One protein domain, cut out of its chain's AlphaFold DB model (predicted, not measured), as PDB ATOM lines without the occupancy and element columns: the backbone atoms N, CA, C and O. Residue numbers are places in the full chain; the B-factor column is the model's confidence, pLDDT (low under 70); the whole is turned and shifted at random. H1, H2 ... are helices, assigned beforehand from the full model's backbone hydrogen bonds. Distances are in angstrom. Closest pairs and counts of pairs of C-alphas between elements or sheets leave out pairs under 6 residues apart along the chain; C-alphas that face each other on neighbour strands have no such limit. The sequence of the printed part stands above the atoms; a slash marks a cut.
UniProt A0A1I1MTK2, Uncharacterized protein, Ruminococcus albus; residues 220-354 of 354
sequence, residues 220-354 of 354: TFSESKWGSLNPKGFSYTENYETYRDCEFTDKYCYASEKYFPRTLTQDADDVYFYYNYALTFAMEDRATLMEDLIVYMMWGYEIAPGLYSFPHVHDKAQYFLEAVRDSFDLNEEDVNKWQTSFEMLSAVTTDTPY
ATOM      1  N   THR A 220      15.982  95.301  59.651       97.00
ATOM      2  CA  THR A 220      15.157  96.215  58.851       97.00
ATOM      3  C   THR A 220      14.727  97.444  59.649       97.00
ATOM      4  O   THR A 220      14.508  98.502  59.060       97.00
ATOM      5  N   PHE A 221      14.713  97.358  60.982       97.25
ATOM      6  CA  PHE A 221      14.505  98.502  61.866       97.25
ATOM      7  C   PHE A 221      15.833  99.105  62.348       97.25
ATOM      8  O   PHE A 221      16.744  98.403  62.786       97.25
ATOM      9  N   SER A 222      15.967 100.434  62.283       97.06
ATOM     10  CA  SER A 222      17.152 101.141  62.786       97.06
ATOM     11  C   SER A 222      16.879 101.854  64.110       97.06
ATOM     12  O   SER A 222      16.328 102.957  64.129       97.06
ATOM     13  N   GLU A 223      17.394 101.294  65.208       95.50
ATOM     14  CA  GLU A 223      17.373 101.939  66.531       95.50
ATOM     15  C   GLU A 223      18.069 103.305  66.530       95.50
ATOM     16  O   GLU A 223      17.621 104.259  67.160       95.50
ATOM     17  N   SER A 224      19.151 103.449  65.758       96.25
ATOM     18  CA  SER A 224      19.851 104.735  65.644       96.25
ATOM     19  C   SER A 224      18.999 105.812  64.969       96.25
ATOM     20  O   SER A 224      19.089 106.989  65.325       96.25
ATOM     21  N   LYS A 225      18.161 105.416  64.000       97.56
ATOM     22  CA  LYS A 225      17.224 106.318  63.335       97.56
ATOM     23  C   LYS A 225      16.067 106.649  64.269       97.56
ATOM     24  O   LYS A 225      15.782 107.836  64.404       97.56
ATOM     25  N   TRP A 226      15.496 105.660  64.961       97.81
ATOM     26  CA  TRP A 226      14.483 105.878  66.001       97.81
ATOM     27  C   TRP A 226      14.969 106.884  67.050       97.81
ATOM     28  O   TRP A 226      14.376 107.942  67.235       97.81
ATOM     29  N   GLY A 227      16.142 106.636  67.639       97.19
ATOM     30  CA  GLY A 227      16.746 107.522  68.631       97.19
ATOM     31  C   GLY A 227      17.050 108.933  68.114       97.19
ATOM     32  O   GLY A 227      17.096 109.870  68.905       97.19
ATOM     33  N   SER A 228      17.220 109.127  66.799       97.44
ATOM     34  CA  SER A 228      17.397 110.464  66.210       97.44
ATOM     35  C   SER A 228      16.112 111.299  66.154       97.44
ATOM     36  O   SER A 228      16.202 112.511  65.966       97.44
ATOM     37  N   LEU A 229      14.948 110.659  66.308       97.94
ATOM     38  CA  LEU A 229      13.635 111.305  66.389       97.94
ATOM     39  C   LEU A 229      13.297 111.749  67.821       97.94
ATOM     40  O   LEU A 229      12.335 112.480  68.025       97.94
ATOM     41  N   ASN A 230      14.092 111.337  68.812       97.25
ATOM     42  CA  ASN A 230      13.941 111.767  70.199       97.25
ATOM     43  C   ASN A 230      14.540 113.164  70.446       97.25
ATOM     44  O   ASN A 230      15.407 113.621  69.690       97.25
ATOM     45  N   PRO A 231      14.150 113.839  71.546       95.44
ATOM     46  CA  PRO A 231      14.713 115.132  71.901       95.44
ATOM     47  C   PRO A 231      16.235 115.075  72.055       95.44
ATOM     48  O   PRO A 231      16.822 114.095  72.517       95.44
ATOM     49  N   LYS A 232      16.913 116.178  71.739       93.06
ATOM     50  CA  LYS A 232      18.370 116.239  71.877       93.06
ATOM     51  C   LYS A 232      18.802 116.023  73.333       93.06
ATOM     52  O   LYS A 232      18.465 116.817  74.208       93.06
ATOM     53  N   GLY A 233      19.654 115.020  73.550       91.00
ATOM     54  CA  GLY A 233      20.183 114.679  74.875       91.00
ATOM     55  C   GLY A 233      19.237 113.828  75.723       91.00
ATOM     56  O   GLY A 233      19.533 113.618  76.892       91.00
ATOM     57  N   PHE A 234      18.131 113.358  75.142       93.94
ATOM     58  CA  PHE A 234      17.234 112.396  75.763       93.94
ATOM     59  C   PHE A 234      17.854 110.995  75.809       93.94
ATOM     60  O   PHE A 234      18.558 110.580  74.884       93.94
ATOM     61  N   SER A 235      17.526 110.264  76.868       91.94
ATOM     62  CA  SER A 235      17.689 108.819  76.987       91.94
ATOM     63  C   SER A 235      16.471 108.259  77.710       91.94
ATOM     64  O   SER A 235      15.958 108.905  78.627       91.94
ATOM     65  N   TYR A 236      16.047 107.060  77.320       93.38
ATOM     66  CA  TYR A 236      15.033 106.311  78.055       93.38
ATOM     67  C   TYR A 236      15.510 106.021  79.485       93.38
ATOM     68  O   TYR A 236      16.714 106.019  79.755       93.38
ATOM     69  N   THR A 237      14.575 105.827  80.418       90.94
ATOM     70  CA  THR A 237      14.917 105.553  81.824       90.94
ATOM     71  C   THR A 237      15.496 104.157  82.019       90.94
ATOM     72  O   THR A 237      16.189 103.929  83.012       90.94
ATOM     73  N   GLU A 238      15.209 103.241  81.091       88.69
ATOM     74  CA  GLU A 238      15.617 101.836  81.115       88.69
ATOM     75  C   GLU A 238      15.190 101.123  82.409       88.69
ATOM     76  O   GLU A 238      15.872 100.232  82.913       88.69
ATOM     77  N   ASN A 239      14.064 101.556  82.989       82.69
ATOM     78  CA  ASN A 239      13.474 100.955  84.179       82.69
ATOM     79  C   ASN A 239      11.983 101.300  84.315       82.69
ATOM     80  O   ASN A 239      11.553 102.398  83.945       82.69
ATOM     81  N   TYR A 240      11.234 100.383  84.930       79.88
ATOM     82  CA  TYR A 240       9.807 100.535  85.228       79.88
ATOM     83  C   TYR A 240       9.521 101.162  86.607       79.88
ATOM     84  O   TYR A 240       8.386 101.534  86.890       79.88
ATOM     85  N   GLU A 241      10.525 101.341  87.469       76.88
ATOM     86  CA  GLU A 241      10.312 101.848  88.836       76.88
ATOM     87  C   GLU A 241      10.204 103.378  88.903       76.88
ATOM     88  O   GLU A 241       9.467 103.927  89.719       76.88
ATOM     89  N   THR A 242      10.946 104.094  88.052       74.81
ATOM     90  CA  THR A 242      11.158 105.547  88.203       74.81
ATOM     91  C   THR A 242      10.565 106.389  87.077       74.81
ATOM     92  O   THR A 242      10.625 107.617  87.137       74.81
ATOM     93  N   TYR A 243       9.942 105.770  86.066       76.81
ATOM     94  CA  TYR A 243       9.429 106.495  84.895       76.81
ATOM     95  C   TYR A 243       8.356 107.534  85.249       76.81
ATOM     96  O   TYR A 243       8.268 108.585  84.613       76.81
ATOM     97  N   ARG A 244       7.571 107.289  86.307       76.81
ATOM     98  CA  ARG A 244       6.548 108.230  86.794       76.81
ATOM     99  C   ARG A 244       7.139 109.553  87.277       76.81
ATOM    100  O   ARG A 244       6.488 110.586  87.148       76.81
ATOM    101  N   ASP A 245       8.381 109.546  87.751       77.56
ATOM    102  CA  ASP A 245       9.105 110.731  88.219       77.56
ATOM    103  C   ASP A 245      10.183 111.214  87.237       77.56
ATOM    104  O   ASP A 245      11.039 112.025  87.599       77.56
ATOM    105  N   CYS A 246      10.127 110.761  85.982       81.25
ATOM    106  CA  CYS A 246      11.056 111.192  84.947       81.25
ATOM    107  C   CYS A 246      10.984 112.714  84.726       81.25
ATOM    108  O   CYS A 246       9.908 113.281  84.530       81.25
ATOM    109  N   GLU A 247      12.144 113.382  84.697       84.44
ATOM    110  CA  GLU A 247      12.234 114.836  84.471       84.44
ATOM    111  C   GLU A 247      11.727 115.271  83.086       84.44
ATOM    112  O   GLU A 247      11.433 116.444  82.865       84.44
ATOM    113  N   PHE A 248      11.612 114.321  82.156       86.31
ATOM    114  CA  PHE A 248      11.121 114.548  80.803       86.31
ATOM    115  C   PHE A 248       9.595 114.507  80.692       86.31
ATOM    116  O   PHE A 248       9.066 115.038  79.717       86.31
ATOM    117  N   THR A 249       8.890 113.949  81.682       84.88
ATOM    118  CA  THR A 249       7.426 113.791  81.667       84.88
ATOM    119  C   THR A 249       6.715 115.118  81.410       84.88
ATOM    120  O   THR A 249       5.972 115.253  80.442       84.88
ATOM    121  N   ASP A 250       7.017 116.139  82.215       82.44
ATOM    122  CA  ASP A 250       6.359 117.451  82.130       82.44
ATOM    123  C   ASP A 250       6.779 118.273  80.908       82.44
ATOM    124  O   ASP A 250       6.240 119.356  80.692       82.44
ATOM    125  N   LYS A 251       7.763 117.788  80.145       85.06
ATOM    126  CA  LYS A 251       8.394 118.523  79.049       85.06
ATOM    127  C   LYS A 251       8.108 117.937  77.671       85.06
ATOM    128  O   LYS A 251       8.098 118.681  76.703       85.06
ATOM    129  N   TYR A 252       7.979 116.616  77.571       91.00
ATOM    130  CA  TYR A 252       7.929 115.940  76.275       91.00
ATOM    131  C   TYR A 252       6.725 115.005  76.093       91.00
ATOM    132  O   TYR A 252       6.539 114.489  74.990       91.00
ATOM    133  N   CYS A 253       5.910 114.773  77.129       90.19
ATOM    134  CA  CYS A 253       4.744 113.887  77.050       90.19
ATOM    135  C   CYS A 253       3.430 114.650  76.825       90.19
ATOM    136  O   CYS A 253       3.167 115.658  77.477       90.19
ATOM    137  N   TYR A 254       2.551 114.129  75.972       87.38
ATOM    138  CA  TYR A 254       1.195 114.660  75.799       87.38
ATOM    139  C   TYR A 254       0.356 114.537  77.089       87.38
ATOM    140  O   TYR A 254      -0.321 115.482  77.512       87.38
ATOM    141  N   ALA A 255       0.448 113.389  77.757       85.94
ATOM    142  CA  ALA A 255      -0.249 113.088  79.002       85.94
ATOM    143  C   ALA A 255       0.700 112.524  80.072       85.94
ATOM    144  O   ALA A 255       1.864 112.217  79.818       85.94
ATOM    145  N   SER A 256       0.205 112.402  81.305       81.81
ATOM    146  CA  SER A 256       0.971 111.820  82.407       81.81
ATOM    147  C   SER A 256       0.072 111.124  83.424       81.81
ATOM    148  O   SER A 256      -0.875 111.722  83.942       81.81
ATOM    149  N   GLU A 257       0.422 109.887  83.777       74.25
ATOM    150  CA  GLU A 257      -0.187 109.141  84.884       74.25
ATOM    151  C   GLU A 257       0.014 109.842  86.227       74.25
ATOM    152  O   GLU A 257      -0.853 109.789  87.098       74.25
ATOM    153  N   LYS A 258       1.141 110.546  86.401       71.50
ATOM    154  CA  LYS A 258       1.460 111.261  87.644       71.50
ATOM    155  C   LYS A 258       0.397 112.302  88.007       71.50
ATOM    156  O   LYS A 258       0.216 112.607  89.184       71.50
ATOM    157  N   TYR A 259      -0.314 112.835  87.013       64.94
ATOM    158  CA  TYR A 259      -1.314 113.892  87.181       64.94
ATOM    159  C   TYR A 259      -2.719 113.461  86.718       64.94
ATOM    160  O   TYR A 259      -3.500 114.291  86.257       64.94
ATOM    161  N   PHE A 260      -3.023 112.166  86.845       57.41
ATOM    162  CA  PHE A 260      -4.199 111.461  86.324       57.41
ATOM    163  C   PHE A 260      -5.552 112.217  86.339       57.41
ATOM    164  O   PHE A 260      -5.990 112.679  87.398       57.41
ATOM    165  N   PRO A 261      -6.312 112.184  85.222       55.34
ATOM    166  CA  PRO A 261      -5.872 112.401  83.850       55.34
ATOM    167  C   PRO A 261      -5.880 113.907  83.543       55.34
ATOM    168  O   PRO A 261      -6.903 114.587  83.666       55.34
ATOM    169  N   ARG A 262      -4.733 114.447  83.117       57.47
ATOM    170  CA  ARG A 262      -4.639 115.820  82.617       57.47
ATOM    171  C   ARG A 262      -3.742 115.851  81.389       57.47
ATOM    172  O   ARG A 262      -2.573 115.488  81.481       57.47
ATOM    173  N   THR A 263      -4.281 116.318  80.267       63.59
ATOM    174  CA  THR A 263      -3.477 116.742  79.117       63.59
ATOM    175  C   THR A 263      -2.519 117.826  79.595       63.59
ATOM    176  O   THR A 263      -2.947 118.832  80.182       63.59
ATOM    177  N   LEU A 264      -1.222 117.612  79.396       62.91
ATOM    178  CA  LEU A 264      -0.235 118.646  79.647       62.91
ATOM    179  C   LEU A 264      -0.357 119.632  78.488       62.91
ATOM    180  O   LEU A 264      -0.163 119.282  77.330       62.91
ATOM    181  N   THR A 265      -0.755 120.866  78.788       57.62
ATOM    182  CA  THR A 265      -0.808 121.942  77.796       57.62
ATOM    183  C   THR A 265       0.627 122.320  77.448       57.62
ATOM    184  O   THR A 265       1.217 123.174  78.114       57.62
ATOM    185  N   GLN A 266       1.210 121.628  76.476       66.50
ATOM    186  CA  GLN A 266       2.556 121.885  75.975       66.50
ATOM    187  C   GLN A 266       2.456 122.520  74.589       66.50
ATOM    188  O   GLN A 266       1.446 122.357  73.900       66.50
ATOM    189  N   ASP A 267       3.485 123.265  74.187       76.12
ATOM    190  CA  ASP A 267       3.599 123.684  72.796       76.12
ATOM    191  C   ASP A 267       3.725 122.430  71.920       76.12
ATOM    192  O   ASP A 267       4.414 121.474  72.276       76.12
ATOM    193  N   ALA A 268       3.045 122.420  70.771       74.12
ATOM    194  CA  ALA A 268       2.987 121.246  69.902       74.12
ATOM    195  C   ALA A 268       4.375 120.740  69.460       74.12
ATOM    196  O   ALA A 268       4.584 119.539  69.303       74.12
ATOM    197  N   ASP A 269       5.333 121.658  69.318       83.38
ATOM    198  CA  ASP A 269       6.722 121.366  68.949       83.38
ATOM    199  C   ASP A 269       7.534 120.706  70.084       83.38
ATOM    200  O   ASP A 269       8.645 120.233  69.853       83.38
ATOM    201  N   ASP A 270       7.006 120.663  71.309       87.81
ATOM    202  CA  ASP A 270       7.670 120.053  72.462       87.81
ATOM    203  C   ASP A 270       7.149 118.637  72.767       87.81
ATOM    204  O   ASP A 270       7.741 117.942  73.586       87.81
ATOM    205  N   VAL A 271       6.097 118.149  72.098       91.44
ATOM    206  CA  VAL A 271       5.531 116.810  72.354       91.44
ATOM    207  C   VAL A 271       6.233 115.745  71.506       91.44
ATOM    208  O   VAL A 271       6.170 115.780  70.281       91.44
ATOM    209  N   TYR A 272       6.869 114.768  72.162       94.75
ATOM    210  CA  TYR A 272       7.593 113.646  71.534       94.75
ATOM    211  C   TYR A 272       7.065 112.263  71.932       94.75
ATOM    212  O   TYR A 272       7.436 111.274  71.297       94.75
ATOM    213  N   PHE A 273       6.277 112.177  73.004       94.12
ATOM    214  CA  PHE A 273       5.815 110.921  73.596       94.12
ATOM    215  C   PHE A 273       4.335 111.030  73.961       94.12
ATOM    216  O   PHE A 273       3.872 112.102  74.356       94.12
ATOM    217  N   TYR A 274       3.605 109.917  73.892       90.62
ATOM    218  CA  TYR A 274       2.200 109.881  74.294       90.62
ATOM    219  C   TYR A 274       2.046 110.144  75.806       90.62
ATOM    220  O   TYR A 274       1.472 111.153  76.215       90.62
ATOM    221  N   TYR A 275       2.616 109.295  76.658       89.12
ATOM    222  CA  TYR A 275       2.610 109.493  78.109       89.12
ATOM    223  C   TYR A 275       3.908 109.002  78.745       89.12
ATOM    224  O   TYR A 275       4.807 108.517  78.064       89.12
ATOM    225  N   ASN A 276       4.050 109.177  80.055       89.19
ATOM    226  CA  ASN A 276       5.298 108.905  80.765       89.19
ATOM    227  C   ASN A 276       5.759 107.439  80.692       89.19
ATOM    228  O   ASN A 276       6.954 107.198  80.846       89.19
ATOM    229  N   TYR A 277       4.875 106.468  80.435       90.31
ATOM    230  CA  TYR A 277       5.290 105.072  80.249       90.31
ATOM    231  C   TYR A 277       6.155 104.876  78.999       90.31
ATOM    232  O   TYR A 277       7.138 104.145  79.054       90.31
ATOM    233  N   ALA A 278       5.909 105.641  77.930       93.25
ATOM    234  CA  ALA A 278       6.741 105.664  76.722       93.25
ATOM    235  C   ALA A 278       8.200 106.099  76.984       93.25
ATOM    236  O   ALA A 278       9.061 105.964  76.120       93.25
ATOM    237  N   LEU A 279       8.509 106.643  78.168       93.12
ATOM    238  CA  LEU A 279       9.868 107.036  78.555       93.12
ATOM    239  C   LEU A 279      10.695 105.874  79.128       93.12
ATOM    240  O   LEU A 279      11.897 106.050  79.339       93.12
ATOM    241  N   THR A 280      10.077 104.718  79.388       92.19
ATOM    242  CA  THR A 280      10.727 103.545  79.994       92.19
ATOM    243  C   THR A 280      11.758 102.922  79.057       92.19
ATOM    244  O   THR A 280      12.944 102.895  79.385       92.19
ATOM    245  N   PHE A 281      11.323 102.489  77.873       93.56
ATOM    246  CA  PHE A 281      12.143 101.865  76.839       93.56
ATOM    247  C   PHE A 281      11.697 102.311  75.445       93.56
ATOM    248  O   PHE A 281      10.550 102.692  75.224       93.56
ATOM    249  N   ALA A 282      12.597 102.204  74.466       96.31
ATOM    250  CA  ALA A 282      12.283 102.545  73.079       96.31
ATOM    251  C   ALA A 282      11.144 101.696  72.490       96.31
ATOM    252  O   ALA A 282      10.369 102.195  71.681       96.31
ATOM    253  N   MET A 283      11.030 100.437  72.915       94.56
ATOM    254  CA  MET A 283       9.964  99.534  72.474       94.56
ATOM    255  C   MET A 283       8.603  99.911  73.074       94.56
ATOM    256  O   MET A 283       7.586  99.763  72.410       94.56
ATOM    257  N   GLU A 284       8.591 100.470  74.285       95.44
ATOM    258  CA  GLU A 284       7.385 100.951  74.978       95.44
ATOM    259  C   GLU A 284       6.860 102.235  74.331       95.44
ATOM    260  O   GLU A 284       5.666 102.410  74.112       95.44
ATOM    261  N   ASP A 285       7.767 103.120  73.916       96.81
ATOM    262  CA  ASP A 285       7.443 104.277  73.076       96.81
ATOM    263  C   ASP A 285       6.744 103.852  71.775       96.81
ATOM    264  O   ASP A 285       5.717 104.405  71.399       96.81
ATOM    265  N   ARG A 286       7.248 102.807  71.113       97.25
ATOM    266  CA  ARG A 286       6.651 102.285  69.873       97.25
ATOM    267  C   ARG A 286       5.303 101.609  70.111       97.25
ATOM    268  O   ARG A 286       4.359 101.886  69.374       97.25
ATOM    269  N   ALA A 287       5.196 100.771  71.138       95.94
ATOM    270  CA  ALA A 287       3.961 100.063  71.462       95.94
ATOM    271  C   ALA A 287       2.836 101.005  71.900       95.94
ATOM    272  O   ALA A 287       1.720 100.879  71.407       95.94
ATOM    273  N   THR A 288       3.139 102.011  72.723       93.88
ATOM    274  CA  THR A 288       2.141 103.008  73.149       93.88
ATOM    275  C   THR A 288       1.641 103.889  72.004       93.88
ATOM    276  O   THR A 288       0.479 104.290  72.019       93.88
ATOM    277  N   LEU A 289       2.470 104.171  70.988       93.75
ATOM    278  CA  LEU A 289       1.991 104.802  69.753       93.75
ATOM    279  C   LEU A 289       1.054 103.855  68.999       93.75
ATOM    280  O   LEU A 289      -0.072 104.220  68.691       93.75
ATOM    281  N   MET A 290       1.468 102.615  68.743       93.12
ATOM    282  CA  MET A 290       0.615 101.666  68.019       93.12
ATOM    283  C   MET A 290      -0.724 101.405  68.718       93.12
ATOM    284  O   MET A 290      -1.739 101.277  68.037       93.12
ATOM    285  N   GLU A 291      -0.745 101.384  70.049       90.12
ATOM    286  CA  GLU A 291      -1.957 101.231  70.856       90.12
ATOM    287  C   GLU A 291      -3.019 102.289  70.517       90.12
ATOM    288  O   GLU A 291      -4.158 101.936  70.206       90.12
ATOM    289  N   ASP A 292      -2.650 103.573  70.505       88.62
ATOM    290  CA  ASP A 292      -3.586 104.667  70.212       88.62
ATOM    291  C   ASP A 292      -4.088 104.620  68.756       88.62
ATOM    292  O   ASP A 292      -5.285 104.787  68.503       88.62
ATOM    293  N   LEU A 293      -3.207 104.302  67.795       91.44
ATOM    294  CA  LEU A 293      -3.599 104.137  66.387       91.44
ATOM    295  C   LEU A 293      -4.601 102.988  66.215       91.44
ATOM    296  O   LEU A 293      -5.597 103.125  65.502       91.44
ATOM    297  N   ILE A 294      -4.340 101.854  66.863       89.38
ATOM    298  CA  ILE A 294      -5.183 100.661  66.774       89.38
ATOM    299  C   ILE A 294      -6.545 100.913  67.418       89.38
ATOM    300  O   ILE A 294      -7.566 100.589  66.813       89.38
ATOM    301  N   VAL A 295      -6.591 101.561  68.583       87.56
ATOM    302  CA  VAL A 295      -7.861 101.930  69.223       87.56
ATOM    303  C   VAL A 295      -8.725 102.789  68.305       87.56
ATOM    304  O   VAL A 295      -9.918 102.507  68.138       87.56
ATOM    305  N   TYR A 296      -8.125 103.770  67.630       89.44
ATOM    306  CA  TYR A 296      -8.843 104.561  66.639       89.44
ATOM    307  C   TYR A 296      -9.372 103.708  65.485       89.44
ATOM    308  O   TYR A 296     -10.540 103.821  65.111       89.44
ATOM    309  N   MET A 297      -8.540 102.827  64.933       89.06
ATOM    310  CA  MET A 297      -8.930 101.957  63.825       89.06
ATOM    311  C   MET A 297     -10.095 101.026  64.161       89.06
ATOM    312  O   MET A 297     -10.930 100.751  63.299       89.06
ATOM    313  N   MET A 298     -10.151 100.542  65.396       86.62
ATOM    314  CA  MET A 298     -11.169  99.596  65.835       86.62
ATOM    315  C   MET A 298     -12.487 100.266  66.188       86.62
ATOM    316  O   MET A 298     -13.558  99.780  65.823       86.62
ATOM    317  N   TRP A 299     -12.418 101.362  66.940       87.19
ATOM    318  CA  TRP A 299     -13.587 101.911  67.623       87.19
ATOM    319  C   TRP A 299     -13.896 103.357  67.229       87.19
ATOM    320  O   TRP A 299     -14.903 103.910  67.674       87.19
ATOM    321  N   GLY A 300     -13.079 103.967  66.367       84.81
ATOM    322  CA  GLY A 300     -13.319 105.289  65.792       84.81
ATOM    323  C   GLY A 300     -13.123 106.454  66.762       84.81
ATOM    324  O   GLY A 300     -13.619 107.547  66.486       84.81
ATOM    325  N   TYR A 301     -12.438 106.240  67.889       81.38
ATOM    326  CA  TYR A 301     -12.086 107.292  68.844       81.38
ATOM    327  C   TYR A 301     -10.605 107.231  69.216       81.38
ATOM    328  O   TYR A 301      -9.996 106.168  69.188       81.38
ATOM    329  N   GLU A 302     -10.037 108.380  69.569       78.31
ATOM    330  CA  GLU A 302      -8.647 108.508  70.017       78.31
ATOM    331  C   GLU A 302      -8.584 108.418  71.546       78.31
ATOM    332  O   GLU A 302      -9.377 109.068  72.237       78.31
ATOM    333  N   ILE A 303      -7.631 107.652  72.087       76.50
ATOM    334  CA  ILE A 303      -7.315 107.713  73.523       76.50
ATOM    335  C   ILE A 303      -6.589 109.032  73.807       76.50
ATOM    336  O   ILE A 303      -6.806 109.673  74.840       76.50
ATOM    337  N   ALA A 304      -5.768 109.459  72.846       82.25
ATOM    338  CA  ALA A 304      -4.977 110.675  72.868       82.25
ATOM    339  C   ALA A 304      -5.369 111.621  71.717       82.25
ATOM    340  O   ALA A 304      -4.661 111.713  70.716       82.25
ATOM    341  N   PRO A 305      -6.479 112.368  71.850       83.38
ATOM    342  CA  PRO A 305      -6.978 113.195  70.761       83.38
ATOM    343  C   PRO A 305      -5.941 114.183  70.202       83.38
ATOM    344  O   PRO A 305      -5.414 115.031  70.924       83.38
ATOM    345  N   GLY A 306      -5.663 114.097  68.901       85.81
ATOM    346  CA  GLY A 306      -4.718 114.945  68.179       85.81
ATOM    347  C   GLY A 306      -3.248 114.571  68.374       85.81
ATOM    348  O   GLY A 306      -2.383 115.330  67.934       85.81
ATOM    349  N   LEU A 307      -2.940 113.431  69.000       89.69
ATOM    350  CA  LEU A 307      -1.569 112.996  69.284       89.69
ATOM    351  C   LEU A 307      -0.683 112.972  68.026       89.69
ATOM    352  O   LEU A 307       0.448 113.458  68.045       89.69
ATOM    353  N   TYR A 308      -1.202 112.476  66.906       92.75
ATOM    354  CA  TYR A 308      -0.442 112.385  65.655       92.75
ATOM    355  C   TYR A 308      -0.294 113.710  64.907       92.75
ATOM    356  O   TYR A 308       0.454 113.779  63.935       92.75
ATOM    357  N   SER A 309      -0.961 114.777  65.355       90.44
ATOM    358  CA  SER A 309      -0.765 116.121  64.800       90.44
ATOM    359  C   SER A 309       0.526 116.784  65.295       90.44
ATOM    360  O   SER A 309       1.012 117.740  64.683       90.44
ATOM    361  N   PHE A 310       1.112 116.275  66.389       91.31
ATOM    362  CA  PHE A 310       2.379 116.766  66.919       91.31
ATOM    363  C   PHE A 310       3.541 116.318  66.018       91.31
ATOM    364  O   PHE A 310       3.710 115.115  65.817       91.31
ATOM    365  N   PRO A 311       4.389 117.235  65.504       92.69
ATOM    366  CA  PRO A 311       5.376 116.908  64.470       92.69
ATOM    367  C   PRO A 311       6.330 115.762  64.828       92.69
ATOM    368  O   PRO A 311       6.645 114.924  63.988       92.69
ATOM    369  N   HIS A 312       6.786 115.695  66.082       95.31
ATOM    370  CA  HIS A 312       7.727 114.657  66.501       95.31
ATOM    371  C   HIS A 312       7.060 113.299  66.717       95.31
ATOM    372  O   HIS A 312       7.674 112.268  66.441       95.31
ATOM    373  N   VAL A 313       5.803 113.289  67.167       95.44
ATOM    374  CA  VAL A 313       5.012 112.059  67.272       95.44
ATOM    375  C   VAL A 313       4.636 111.545  65.883       95.44
ATOM    376  O   VAL A 313       4.798 110.356  65.617       95.44
ATOM    377  N   HIS A 314       4.240 112.444  64.976       95.56
ATOM    378  CA  HIS A 314       4.015 112.141  63.561       95.56
ATOM    379  C   HIS A 314       5.229 111.441  62.948       95.56
ATOM    380  O   HIS A 314       5.104 110.341  62.415       95.56
ATOM    381  N   ASP A 315       6.414 112.051  63.046       97.62
ATOM    382  CA  ASP A 315       7.639 111.515  62.441       97.62
ATOM    383  C   ASP A 315       8.003 110.126  62.993       97.62
ATOM    384  O   ASP A 315       8.492 109.269  62.253       97.62
ATOM    385  N   LYS A 316       7.760 109.889  64.290       98.12
ATOM    386  CA  LYS A 316       7.956 108.582  64.934       98.12
ATOM    387  C   LYS A 316       6.981 107.534  64.414       98.12
ATOM    388  O   LYS A 316       7.423 106.480  63.959       98.12
ATOM    389  N   ALA A 317       5.685 107.827  64.468       97.19
ATOM    390  CA  ALA A 317       4.642 106.914  64.018       97.19
ATOM    391  C   ALA A 317       4.824 106.568  62.534       97.19
ATOM    392  O   ALA A 317       4.854 105.393  62.177       97.19
ATOM    393  N   GLN A 318       5.079 107.574  61.691       97.88
ATOM    394  CA  GLN A 318       5.357 107.372  60.273       97.88
ATOM    395  C   GLN A 318       6.563 106.450  60.058       97.88
ATOM    396  O   GLN A 318       6.472 105.495  59.294       97.88
ATOM    397  N   TYR A 319       7.681 106.698  60.746       98.31
ATOM    398  CA  TYR A 319       8.871 105.864  60.594       98.31
ATOM    399  C   TYR A 319       8.635 104.410  61.038       98.31
ATOM    400  O   TYR A 319       9.125 103.491  60.383       98.31
ATOM    401  N   PHE A 320       7.880 104.181  62.117       97.88
ATOM    402  CA  PHE A 320       7.545 102.824  62.554       97.88
ATOM    403  C   PHE A 320       6.628 102.109  61.551       97.88
ATOM    404  O   PHE A 320       6.924 100.982  61.158       97.88
ATOM    405  N   LEU A 321       5.572 102.774  61.073       96.62
ATOM    406  CA  LEU A 321       4.647 102.223  60.075       96.62
ATOM    407  C   LEU A 321       5.352 101.899  58.748       96.62
ATOM    408  O   LEU A 321       5.126 100.833  58.172       96.62
ATOM    409  N   GLU A 322       6.240 102.782  58.281       96.75
ATOM    410  CA  GLU A 322       7.087 102.540  57.108       96.75
ATOM    411  C   GLU A 322       7.996 101.324  57.320       96.75
ATOM    412  O   GLU A 322       8.089 100.466  56.444       96.75
ATOM    413  N   ALA A 323       8.618 101.200  58.497       97.44
ATOM    414  CA  ALA A 323       9.473 100.060  58.799       97.44
ATOM    415  C   ALA A 323       8.697  98.736  58.828       97.44
ATOM    416  O   ALA A 323       9.198  97.744  58.299       97.44
ATOM    417  N   VAL A 324       7.478  98.709  59.380       97.25
ATOM    418  CA  VAL A 324       6.607  97.522  59.335       97.25
ATOM    419  C   VAL A 324       6.289  97.163  57.886       97.25
ATOM    420  O   VAL A 324       6.530  96.033  57.464       97.25
ATOM    421  N   ARG A 325       5.829  98.133  57.088       96.19
ATOM    422  CA  ARG A 325       5.523  97.919  55.668       96.19
ATOM    423  C   ARG A 325       6.712  97.364  54.883       96.19
ATOM    424  O   ARG A 325       6.531  96.473  54.062       96.19
ATOM    425  N   ASP A 326       7.908  97.892  55.120       96.44
ATOM    426  CA  ASP A 326       9.114  97.499  54.389       96.44
ATOM    427  C   ASP A 326       9.703  96.162  54.875       96.44
ATOM    428  O   ASP A 326      10.498  95.542  54.162       96.44
ATOM    429  N   SER A 327       9.343  95.719  56.084       97.69
ATOM    430  CA  SER A 327       9.886  94.501  56.696       97.69
ATOM    431  C   SER A 327       9.107  93.242  56.335       97.69
ATOM    432  O   SER A 327       9.712  92.177  56.243       97.69
ATOM    433  N   PHE A 328       7.795  93.343  56.133       97.88
ATOM    434  CA  PHE A 328       6.914  92.181  56.010       97.88
ATOM    435  C   PHE A 328       6.222  92.126  54.642       97.88
ATOM    436  O   PHE A 328       5.908  93.152  54.043       97.88
ATOM    437  N   ASP A 329       5.949  90.915  54.148       97.12
ATOM    438  CA  ASP A 329       5.094  90.714  52.968       97.12
ATOM    439  C   ASP A 329       3.620  90.812  53.390       97.12
ATOM    440  O   ASP A 329       3.056  89.848  53.908       97.12
ATOM    441  N   LEU A 330       3.032  92.003  53.267       96.44
ATOM    442  CA  LEU A 330       1.714  92.326  53.818       96.44
ATOM    443  C   LEU A 330       0.672  92.567  52.730       96.44
ATOM    444  O   LEU A 330       0.970  93.036  51.628       96.44
ATOM    445  N   ASN A 331      -0.592  92.326  53.075       95.44
ATOM    446  CA  ASN A 331      -1.703  92.756  52.241       95.44
ATOM    447  C   ASN A 331      -1.725  94.293  52.112       95.44
ATOM    448  O   ASN A 331      -1.974  95.021  53.072       95.44
ATOM    449  N   GLU A 332      -1.499  94.787  50.892       93.88
ATOM    450  CA  GLU A 332      -1.457  96.223  50.589       93.88
ATOM    451  C   GLU A 332      -2.764  96.957  50.922       93.88
ATOM    452  O   GLU A 332      -2.728  98.140  51.245       93.88
ATOM    453  N   GLU A 333      -3.930  96.309  50.849       94.38
ATOM    454  CA  GLU A 333      -5.192  96.951  51.228       94.38
ATOM    455  C   GLU A 333      -5.205  97.293  52.721       94.38
ATOM    456  O   GLU A 333      -5.554  98.415  53.088       94.38
ATOM    457  N   ASP A 334      -4.765  96.365  53.570       93.94
ATOM    458  CA  ASP A 334      -4.741  96.569  55.017       93.94
ATOM    459  C   ASP A 334      -3.657  97.567  55.433       93.94
ATOM    460  O   ASP A 334      -3.913  98.457  56.246       93.94
ATOM    461  N   VAL A 335      -2.484  97.515  54.795       93.31
ATOM    462  CA  VAL A 335      -1.440  98.539  54.968       93.31
ATOM    463  C   VAL A 335      -1.962  99.928  54.583       93.31
ATOM    464  O   VAL A 335      -1.698 100.912  55.272       93.31
ATOM    465  N   ASN A 336      -2.745 100.037  53.506       93.38
ATOM    466  CA  ASN A 336      -3.343 101.313  53.118       93.38
ATOM    467  C   ASN A 336      -4.416 101.787  54.113       93.38
ATOM    468  O   ASN A 336      -4.567 103.000  54.277       93.38
ATOM    469  N   LYS A 337      -5.136 100.884  54.798       92.88
ATOM    470  CA  LYS A 337      -6.055 101.261  55.892       92.88
ATOM    471  C   LYS A 337      -5.285 101.888  57.051       92.88
ATOM    472  O   LYS A 337      -5.661 102.969  57.487       92.88
ATOM    473  N   TRP A 338      -4.185 101.266  57.480       93.00
ATOM    474  CA  TRP A 338      -3.287 101.824  58.500       93.00
ATOM    475  C   TRP A 338      -2.804 103.224  58.117       93.00
ATOM    476  O   TRP A 338      -2.986 104.177  58.872       93.00
ATOM    477  N   GLN A 339      -2.259 103.359  56.904       93.75
ATOM    478  CA  GLN A 339      -1.740 104.630  56.401       93.75
ATOM    479  C   GLN A 339      -2.828 105.710  56.320       93.75
ATOM    480  O   GLN A 339      -2.596 106.847  56.719       93.75
ATOM    481  N   THR A 340      -4.026 105.362  55.841       93.94
ATOM    482  CA  THR A 340      -5.146 106.308  55.736       93.94
ATOM    483  C   THR A 340      -5.612 106.768  57.116       93.94
ATOM    484  O   THR A 340      -5.825 107.961  57.315       93.94
ATOM    485  N   SER A 341      -5.743 105.848  58.078       93.56
ATOM    486  CA  SER A 341      -6.113 106.184  59.457       93.56
ATOM    487  C   SER A 341      -5.077 107.099  60.104       93.56
ATOM    488  O   SER A 341      -5.442 108.130  60.662       93.56
ATOM    489  N   PHE A 342      -3.788 106.784  59.956       94.94
ATOM    490  CA  PHE A 342      -2.705 107.640  60.433       94.94
ATOM    491  C   PHE A 342      -2.762 109.040  59.801       94.94
ATOM    492  O   PHE A 342      -2.763 110.034  60.518       94.94
ATOM    493  N   GLU A 343      -2.910 109.145  58.476       93.69
ATOM    494  CA  GLU A 343      -3.026 110.439  57.786       93.69
ATOM    495  C   GLU A 343      -4.241 111.259  58.244       93.69
ATOM    496  O   GLU A 343      -4.154 112.485  58.344       93.69
ATOM    497  N   MET A 344      -5.368 110.599  58.527       91.62
ATOM    498  CA  MET A 344      -6.556 111.253  59.072       91.62
ATOM    499  C   MET A 344      -6.288 111.832  60.461       91.62
ATOM    500  O   MET A 344      -6.624 112.993  60.696       91.62
ATOM    501  N   LEU A 345      -5.654 111.060  61.344       90.50
ATOM    502  CA  LEU A 345      -5.296 111.487  62.696       90.50
ATOM    503  C   LEU A 345      -4.265 112.625  62.691       90.50
ATOM    504  O   LEU A 345      -4.411 113.609  63.415       90.50
ATOM    505  N   SER A 346      -3.267 112.554  61.810       90.88
ATOM    506  CA  SER A 346      -2.261 113.607  61.635       90.88
ATOM    507  C   SER A 346      -2.837 114.921  61.100       90.88
ATOM    508  O   SER A 346      -2.247 115.984  61.295       90.88
ATOM    509  N   ALA A 347      -3.978 114.877  60.404       86.06
ATOM    510  CA  ALA A 347      -4.625 116.061  59.848       86.06
ATOM    511  C   ALA A 347      -5.489 116.828  60.866       86.06
ATOM    512  O   ALA A 347      -5.905 117.956  60.577       86.06
ATOM    513  N   VAL A 348      -5.779 116.246  62.036       74.00
ATOM    514  CA  VAL A 348      -6.609 116.898  63.053       74.00
ATOM    515  C   VAL A 348      -5.812 118.008  63.731       74.00
ATOM    516  O   VAL A 348      -4.809 117.771  64.389       74.00
ATOM    517  N   THR A 349      -6.247 119.259  63.578       62.34
ATOM    518  CA  THR A 349      -5.589 120.388  64.251       62.34
ATOM    519  C   THR A 349      -6.040 120.504  65.703       62.34
ATOM    520  O   THR A 349      -7.208 120.246  65.999       62.34
ATOM    521  N   THR A 350      -5.175 121.026  66.574       55.28
ATOM    522  CA  THR A 350      -5.470 121.331  67.990       55.28
ATOM    523  C   THR A 350      -6.625 122.326  68.202       55.28
ATOM    524  O   THR A 350      -7.097 122.483  69.324       55.28
ATOM    525  N   ASP A 351      -7.082 123.004  67.141       47.00
ATOM    526  CA  ASP A 351      -8.246 123.904  67.141       47.00
ATOM    527  C   ASP A 351      -9.585 123.175  66.921       47.00
ATOM    528  O   ASP A 351     -10.644 123.809  66.916       47.00
ATOM    529  N   THR A 352      -9.561 121.855  66.727       39.44
ATOM    530  CA  THR A 352     -10.775 121.037  66.671       39.44
ATOM    531  C   THR A 352     -11.241 120.833  68.113       39.44
ATOM    532  O   THR A 352     -10.514 120.209  68.885       39.44
ATOM    533  N   PRO A 353     -12.392 121.387  68.531       34.84
ATOM    534  CA  PRO A 353     -12.892 121.128  69.869       34.84
ATOM    535  C   PRO A 353     -13.235 119.641  69.961       34.84
ATOM    536  O   PRO A 353     -14.084 119.173  69.197       34.84
ATOM    537  N   TYR A 354     -12.558 118.937  70.865       41.38
ATOM    538  CA  TYR A 354     -12.921 117.591  71.299       41.38
ATOM    539  C   TYR A 354     -14.039 117.639  72.340       41.38
ATOM    540  O   TYR A 354     -13.979 118.520  73.235       41.38
TER     541      TYR A 354
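AT A GLANCE: This is residues 220 to 354 of the 354 residues of an uncharacterized protein of Ruminococcus albus (UniProt A0A1I1MTK2). Helix H4 crosses over a helical hairpin of H5 and H6, and long loops with short H2 and H3 make a second part near H4's first residues. The 135 printed residues, under half in named elements, hold helices H1 to H6 in chain order and no named strand: all helix, compact, radius of gyration of the C-alphas 14.7 A, spans 42 by 37 by 23 A.

HOW THE PARTS SIT: H4, residues 282 to 299, is the hub. Its residues 286 to 290 alone touch H5, residues 311 to 327, about perpendicular at 88 degrees; the closest C-alphas, Leu 289 and Ala 317, are 6.7 A apart. Its residues 293 to 297 alone touch H6, residues 332 to 346, about perpendicular at 84 degrees; the closest C-alphas are Met 297 and Ser 341, 6.7 A. The hairpin H5 and H6 only just touch, with 3 pairs of C-alphas within 8 A, the closest His 314 and Ser 346, at a shallow tilt of 4 degrees, opposite ways. H3, residues 276 to 279, touches H4 only at the corner, by residues 284 to 288 of H4 alone; the closest C-alphas are Ala 278 and Asp 285, 4.0 A. Close but not clearly touching are H2, residues 249 to 252, and H3, and H1, residues 223 to 228, and H5. Every O i to N i+4 pair is within hydrogen-bond range in H1, H5 and H6, 13 of 14 in H4; H2 and H3 are too short.

IN THESE COORDINATES: H4 runs 26.4 A from C-alpha 282 at (12.283, 102.545, 73.079), H5 24.1 A, and H6 20.6 A to C-alpha 346 at (-2.261, 113.607, 61.635).

THE WHOLE: The printed part has no cut; the C-alphas farthest apart, Asp 245 and Glu 333, are 42.0 A apart. The links H1 to H2, H2 to H3 and H4 to H5 are long. Residues 259 to 266 and 349 to 354 have pLDDT under 70.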